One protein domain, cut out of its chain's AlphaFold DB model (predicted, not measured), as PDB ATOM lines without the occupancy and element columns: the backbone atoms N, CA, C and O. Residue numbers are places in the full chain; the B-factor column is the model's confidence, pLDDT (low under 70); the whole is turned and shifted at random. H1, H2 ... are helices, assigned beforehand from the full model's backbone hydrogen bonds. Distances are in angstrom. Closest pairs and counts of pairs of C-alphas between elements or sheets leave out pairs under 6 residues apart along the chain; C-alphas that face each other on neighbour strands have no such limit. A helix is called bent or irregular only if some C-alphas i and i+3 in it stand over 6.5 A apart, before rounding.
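What this domain is: This is residues 98 to 149 of the 184 residues of an uncharacterized protein of Chenopodium quinoa (UniProt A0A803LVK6). Two long helices, H2 and H1, make an open, flat V, joined at one end by a tight turn and spreading toward their free ends. The printed part has 52 residues with two named helices, H1 then H2, and no named strand: all helix. It is loose, with a radius of gyration of the C-alphas of 14.2 A, and spans 42 by 30 by 7 A.

Where its parts are: Find C-alpha 126 at (21.110, -26.500, -32.326); from there H2, residues 126 to 148, runs 32.3 A. It is neither bent nor irregular, but only just: C-alphas 135 and 138 are 6.2 A apart. H1, residues 101 to 121, runs 30.7 A from C-alpha 101 at (28.690, -30.806, -67.417).

How they stand to each other: H1 and H2 are close but not clearly touching; their closest C-alphas, Val 119 and Leu 129, are 6.9 A apart. They run opposite ways at a shallow tilt of 31 degrees. Every O i to N i+4 pair is within hydrogen-bond range in H1, 16 of 19 in H2.

The domain as a whole: The farthest C-alphas, Ser 99 and Asp 127, are 42.2 A apart. The printed part has no cut. Look for pLDDT under 70 at residues 98 to 102, 123 to 124 and 147 to 149.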
ATOM      1  N   ALA A  98      31.320 -27.620 -72.372       55.31
ATOM      2  CA  ALA A  98      30.246 -27.324 -71.412       55.31
ATOM      3  C   ALA A  98      28.949 -28.151 -71.495       55.31
ATOM      4  O   ALA A  98      28.231 -28.283 -70.501       55.31
ATOM      5  N   SER A  99      28.594 -28.731 -72.645       56.69
ATOM      6  CA  SER A  99      27.181 -29.104 -72.880       56.69
ATOM      7  C   SER A  99      26.644 -30.256 -72.010       56.69
ATOM      8  O   SER A  99      25.437 -30.353 -71.777       56.69
ATOM      9  N   LYS A 100      27.519 -31.127 -71.485       55.31
ATOM     10  CA  LYS A 100      27.133 -32.260 -70.615       55.31
ATOM     11  C   LYS A 100      27.361 -31.980 -69.126       55.31
ATOM     12  O   LYS A 100      26.704 -32.589 -68.280       55.31
ATOM     13  N   TYR A 101      28.279 -31.073 -68.796       55.84
ATOM     14  CA  TYR A 101      28.690 -30.806 -67.417       55.84
ATOM     15  C   TYR A 101      27.804 -29.749 -66.728       55.84
ATOM     16  O   TYR A 101      27.693 -29.757 -65.499       55.84
ATOM     17  N   ASP A 102      27.097 -28.919 -67.502       67.44
ATOM     18  CA  ASP A 102      26.212 -27.871 -66.977       67.44
ATOM     19  C   ASP A 102      25.032 -28.410 -66.168       67.44
ATOM     20  O   ASP A 102      24.806 -27.966 -65.045       67.44
ATOM     21  N   LYS A 103      24.319 -29.433 -66.658       81.25
ATOM     22  CA  LYS A 103      23.147 -29.978 -65.943       81.25
ATOM     23  C   LYS A 103      23.520 -30.567 -64.585       81.25
ATOM     24  O   LYS A 103      22.803 -30.382 -63.608       81.25
ATOM     25  N   LYS A 104      24.655 -31.271 -64.503       82.25
ATOM     26  CA  LYS A 104      25.137 -31.834 -63.234       82.25
ATOM     27  C   LYS A 104      25.533 -30.723 -62.264       82.25
ATOM     28  O   LYS A 104      25.193 -30.809 -61.091       82.25
ATOM     29  N   LYS A 105      26.229 -29.686 -62.742       82.19
ATOM     30  CA  LYS A 105      26.586 -28.525 -61.916       82.19
ATOM     31  C   LYS A 105      25.353 -27.777 -61.424       82.19
ATOM     32  O   LYS A 105      25.305 -27.441 -60.247       82.19
ATOM     33  N   GLN A 106      24.352 -27.598 -62.280       85.25
ATOM     34  CA  GLN A 106      23.075 -27.001 -61.908       85.25
ATOM     35  C   GLN A 106      22.364 -27.833 -60.838       85.25
ATOM     36  O   GLN A 106      22.002 -27.291 -59.805       85.25
ATOM     37  N   LEU A 107      22.274 -29.156 -61.007       87.25
ATOM     38  CA  LEU A 107      21.682 -30.039 -59.997       87.25
ATOM     39  C   LEU A 107      22.430 -29.986 -58.658       87.25
ATOM     40  O   LEU A 107      21.799 -29.940 -57.607       87.25
ATOM     41  N   VAL A 108      23.765 -29.965 -58.678       87.00
ATOM     42  CA  VAL A 108      24.571 -29.809 -57.455       87.00
ATOM     43  C   VAL A 108      24.316 -28.446 -56.809       87.00
ATOM     44  O   VAL A 108      24.140 -28.376 -55.596       87.00
ATOM     45  N   SER A 109      24.248 -27.380 -57.606       87.94
ATOM     46  CA  SER A 109      23.925 -26.030 -57.136       87.94
ATOM     47  C   SER A 109      22.526 -25.958 -56.520       87.94
ATOM     48  O   SER A 109      22.355 -25.363 -55.458       87.94
ATOM     49  N   ASP A 110      21.533 -26.591 -57.141       90.88
ATOM     50  CA  ASP A 110      20.152 -26.625 -56.657       90.88
ATOM     51  C   ASP A 110      20.043 -27.395 -55.340       90.88
ATOM     52  O   ASP A 110      19.367 -26.947 -54.412       90.88
ATOM     53  N   VAL A 111      20.722 -28.543 -55.239       89.00
ATOM     54  CA  VAL A 111      20.789 -29.336 -54.002       89.00
ATOM     55  C   VAL A 111      21.449 -28.522 -52.895       89.00
ATOM     56  O   VAL A 111      20.890 -28.413 -51.806       89.00
ATOM     57  N   TRP A 112      22.592 -27.898 -53.182       89.19
ATOM     58  CA  TRP A 112      23.304 -27.077 -52.208       89.19
ATOM     59  C   TRP A 112      22.467 -25.884 -51.737       89.19
ATOM     60  O   TRP A 112      22.371 -25.639 -50.540       89.19
ATOM     61  N   SER A 113      21.796 -25.191 -52.660       89.12
ATOM     62  CA  SER A 113      20.946 -24.037 -52.338       89.12
ATOM     63  C   SER A 113      19.769 -24.427 -51.446       89.12
ATOM     64  O   SER A 113      19.421 -23.691 -50.527       89.12
ATOM     65  N   LYS A 114      19.175 -25.604 -51.675       88.50
ATOM     66  CA  LYS A 114      18.079 -26.123 -50.845       88.50
ATOM     67  C   LYS A 114      18.558 -26.532 -49.457       88.50
ATOM     68  O   LYS A 114      17.922 -26.152 -48.483       88.50
ATOM     69  N   ILE A 115      19.686 -27.242 -49.354       88.31
ATOM     70  CA  ILE A 115      20.282 -27.599 -48.054       88.31
ATOM     71  C   ILE A 115      20.614 -26.331 -47.270       88.31
ATOM     72  O   ILE A 115      20.237 -26.214 -46.109       88.31
ATOM     73  N   PHE A 116      21.263 -25.365 -47.919       85.94
ATOM     74  CA  PHE A 116      21.616 -24.096 -47.298       85.94
ATOM     75  C   PHE A 116      20.373 -23.337 -46.825       85.94
ATOM     76  O   PHE A 116      20.328 -22.903 -45.680       85.94
ATOM     77  N   SER A 117      19.329 -23.263 -47.659       88.69
ATOM     78  CA  SER A 117      18.050 -22.665 -47.270       88.69
ATOM     79  C   SER A 117      17.430 -23.359 -46.060       88.69
ATOM     80  O   SER A 117      16.882 -22.666 -45.212       88.69
ATOM     81  N   CYS A 118      17.500 -24.690 -45.962       84.44
ATOM     82  CA  CYS A 118      17.013 -25.412 -44.788       84.44
ATOM     83  C   CYS A 118      17.819 -25.042 -43.543       84.44
ATOM     84  O   CYS A 118      17.227 -24.716 -42.525       84.44
ATOM     85  N   VAL A 119      19.152 -25.031 -43.628       85.62
ATOM     86  CA  VAL A 119      20.026 -24.671 -42.498       85.62
ATOM     87  C   VAL A 119      19.744 -23.247 -42.008       85.62
ATOM     88  O   VAL A 119      19.669 -23.028 -40.803       85.62
ATOM     89  N   SER A 120      19.500 -22.296 -42.915       84.50
ATOM     90  CA  SER A 120      19.126 -20.922 -42.553       84.50
ATOM     91  C   SER A 120      17.789 -20.810 -41.811       84.50
ATOM     92  O   SER A 120      17.572 -19.824 -41.119       84.50
ATOM     93  N   LEU A 121      16.883 -21.788 -41.924       83.94
ATOM     94  CA  LEU A 121      15.627 -21.782 -41.161       83.94
ATOM     95  C   LEU A 121      15.828 -22.182 -39.694       83.94
ATOM     96  O   LEU A 121      15.000 -21.838 -38.855       83.94
ATOM     97  N   PHE A 122      16.924 -22.874 -39.382       79.19
ATOM     98  CA  PHE A 122      17.234 -23.383 -38.043       79.19
ATOM     99  C   PHE A 122      18.311 -22.554 -37.333       79.19
ATOM    100  O   PHE A 122      18.935 -23.027 -36.390       79.19
ATOM    101  N   GLU A 123      18.513 -21.304 -37.764       67.06
ATOM    102  CA  GLU A 123      19.606 -20.408 -37.343       67.06
ATOM    103  C   GLU A 123      19.676 -20.148 -35.819       67.06
ATOM    104  O   GLU A 123      20.643 -19.567 -35.336       67.06
ATOM    105  N   GLN A 124      18.682 -20.592 -35.043       67.50
ATOM    106  CA  GLN A 124      18.579 -20.367 -33.598       67.50
ATOM    107  C   GLN A 124      18.393 -21.642 -32.755       67.50
ATOM    108  O   GLN A 124      18.234 -21.528 -31.542       67.50
ATOM    109  N   SER A 125      18.405 -22.839 -33.354       80.50
ATOM    110  CA  SER A 125      18.149 -24.095 -32.633       80.50
ATOM    111  C   SER A 125      19.140 -25.185 -33.036       80.50
ATOM    112  O   SER A 125      19.056 -25.779 -34.114       80.50
ATOM    113  N   GLU A 126      20.102 -25.446 -32.149       82.56
ATOM    114  CA  GLU A 126      21.110 -26.500 -32.326       82.56
ATOM    115  C   GLU A 126      20.484 -27.903 -32.338       82.56
ATOM    116  O   GLU A 126      20.957 -28.789 -33.057       82.56
ATOM    117  N   ASP A 127      19.389 -28.090 -31.595       87.19
ATOM    118  CA  ASP A 127      18.640 -29.346 -31.536       87.19
ATOM    119  C   ASP A 127      17.936 -29.630 -32.870       87.19
ATOM    120  O   ASP A 127      18.071 -30.729 -33.417       87.19
ATOM    121  N   ASP A 128      17.279 -28.626 -33.457       85.19
ATOM    122  CA  ASP A 128      16.602 -28.779 -34.750       85.19
ATOM    123  C   ASP A 128      17.611 -28.974 -35.897       85.19
ATOM    124  O   ASP A 128      17.375 -29.751 -36.827       85.19
ATOM    125  N   LEU A 129      18.781 -28.327 -35.822       86.50
ATOM    126  CA  LEU A 129      19.869 -28.548 -36.777       86.50
ATOM    127  C   LEU A 129      20.449 -29.968 -36.654       86.50
ATOM    128  O   LEU A 129      20.742 -30.618 -37.663       86.50
ATOM    129  N   SER A 130      20.585 -30.472 -35.427       87.69
ATOM    130  CA  SER A 130      21.009 -31.850 -35.166       87.69
ATOM    131  C   SER A 130      19.984 -32.859 -35.687       87.69
ATOM    132  O   SER A 130      20.350 -33.884 -36.275       87.69
ATOM    133  N   GLU A 131      18.694 -32.552 -35.545       87.94
ATOM    134  CA  GLU A 131      17.621 -33.346 -36.127       87.94
ATOM    135  C   GLU A 131      17.660 -33.322 -37.660       87.94
ATOM    136  O   GLU A 131      17.543 -34.388 -38.273       87.94
ATOM    137  N   LEU A 132      17.922 -32.171 -38.289       87.00
ATOM    138  CA  LEU A 132      18.091 -32.041 -39.743       87.00
ATOM    139  C   LEU A 132      19.226 -32.935 -40.269       87.00
ATOM    140  O   LEU A 132      19.046 -33.652 -41.259       87.00
ATOM    141  N   ILE A 133      20.383 -32.931 -39.602       88.25
ATOM    142  CA  ILE A 133      21.528 -33.774 -39.980       88.25
ATOM    143  C   ILE A 133      21.141 -35.255 -39.904       88.25
ATOM    144  O   ILE A 133      21.337 -36.004 -40.867       88.25
ATOM    145  N   ARG A 134      20.540 -35.675 -38.786       88.31
ATOM    146  CA  ARG A 134      20.212 -37.082 -38.533       88.31
ATOM    147  C   ARG A 134      19.101 -37.605 -39.447       88.31
ATOM    148  O   ARG A 134      19.188 -38.725 -39.945       88.31
ATOM    149  N   THR A 135      18.042 -36.824 -39.641       84.19
ATOM    150  CA  THR A 135      16.837 -37.275 -40.354       84.19
ATOM    151  C   THR A 135      16.959 -37.137 -41.862       84.19
ATOM    152  O   THR A 135      16.589 -38.064 -42.575       84.19
ATOM    153  N   LEU A 136      17.491 -36.020 -42.362       80.69
ATOM    154  CA  LEU A 136      17.510 -35.743 -43.797       80.69
ATOM    155  C   LEU A 136      18.817 -36.162 -44.463       80.69
ATOM    156  O   LEU A 136      18.769 -36.745 -45.542       80.69
ATOM    157  N   LEU A 137      19.973 -35.901 -43.848       85.25
ATOM    158  CA  LEU A 137      21.259 -36.199 -44.489       85.25
ATOM    159  C   LEU A 137      21.661 -37.659 -44.278       85.25
ATOM    160  O   LEU A 137      21.872 -38.374 -45.257       85.25
ATOM    161  N   SER A 138      21.683 -38.134 -43.030       87.00
ATOM    162  CA  SER A 138      22.114 -39.506 -42.734       87.00
ATOM    163  C   SER A 138      21.142 -40.565 -43.269       87.00
ATOM    164  O   SER A 138      21.573 -41.555 -43.850       87.00
ATOM    165  N   SER A 139      19.821 -40.360 -43.153       86.44
ATOM    166  CA  SER A 139      18.847 -41.322 -43.704       86.44
ATOM    167  C   SER A 139      18.918 -41.421 -45.232       86.44
ATOM    168  O   SER A 139      18.788 -42.509 -45.800       86.44
ATOM    169  N   PHE A 140      19.138 -40.292 -45.910       85.69
ATOM    170  CA  PHE A 140      19.264 -40.263 -47.363       85.69
ATOM    171  C   PHE A 140      20.564 -40.921 -47.841       85.69
ATOM    172  O   PHE A 140      20.554 -41.646 -48.838       85.69
ATOM    173  N   GLU A 141      21.669 -40.718 -47.122       86.19
ATOM    174  CA  GLU A 141      22.948 -41.377 -47.393       86.19
ATOM    175  C   GLU A 141      22.828 -42.909 -47.319       86.19
ATOM    176  O   GLU A 141      23.201 -43.605 -48.267       86.19
ATOM    177  N   GLU A 142      22.195 -43.430 -46.265       86.94
ATOM    178  CA  GLU A 142      21.932 -44.867 -46.087       86.94
ATOM    179  C   GLU A 142      21.038 -45.452 -47.199       86.94
ATOM    180  O   GLU A 142      21.307 -46.530 -47.745       86.94
ATOM    181  N   GLN A 143      19.997 -44.723 -47.623       85.12
ATOM    182  CA  GLN A 143      19.170 -45.134 -48.768       85.12
ATOM    183  C   GLN A 143      19.966 -45.212 -50.078       85.12
ATOM    184  O   GLN A 143      19.730 -46.089 -50.913       85.12
ATOM    185  N   MET A 144      20.922 -44.307 -50.282       79.81
ATOM    186  CA  MET A 144      21.748 -44.307 -51.488       79.81
ATOM    187  C   MET A 144      22.805 -45.418 -51.457       79.81
ATOM    188  O   MET A 144      23.102 -46.002 -52.501       79.81
ATOM    189  N   LEU A 145      23.339 -45.761 -50.283       80.19
ATOM    190  CA  LEU A 145      24.279 -46.873 -50.111       80.19
ATOM    191  C   LEU A 145      23.612 -48.240 -50.339       80.19
ATOM    192  O   LEU A 145      24.161 -49.077 -51.060       80.19
ATOM    193  N   THR A 146      22.406 -48.449 -49.806       71.25
ATOM    194  CA  THR A 146      21.638 -49.702 -49.970       71.25
ATOM    195  C   THR A 146      21.182 -49.946 -51.411       71.25
ATOM    196  O   THR A 146      21.171 -51.083 -51.877       71.25
ATOM    197  N   LYS A 147      20.886 -48.888 -52.170       67.12
ATOM    198  CA  LYS A 147      20.541 -48.986 -53.597       67.12
ATOM    199  C   LYS A 147      21.717 -49.411 -54.491       67.12
ATOM    200  O   LYS A 147      21.495 -49.998 -55.548       67.12
ATOM    201  N   ASN A 148      22.954 -49.115 -54.092       63.09
ATOM    202  CA  ASN A 148      24.150 -49.400 -54.894       63.09
ATOM    203  C   ASN A 148      24.764 -50.784 -54.621       63.09
ATOM    204  O   ASN A 148      25.614 -51.226 -55.389       63.09
ATOM    205  N   ASN A 149      24.313 -51.483 -53.575       62.03
ATOM    206  CA  ASN A 149      24.704 -52.856 -53.263       62.03
ATOM    207  C   ASN A 149      23.452 -53.739 -53.156       62.03
ATOM    208  O   ASN A 149      22.839 -53.783 -52.088       62.03
TER     209      ASN A 149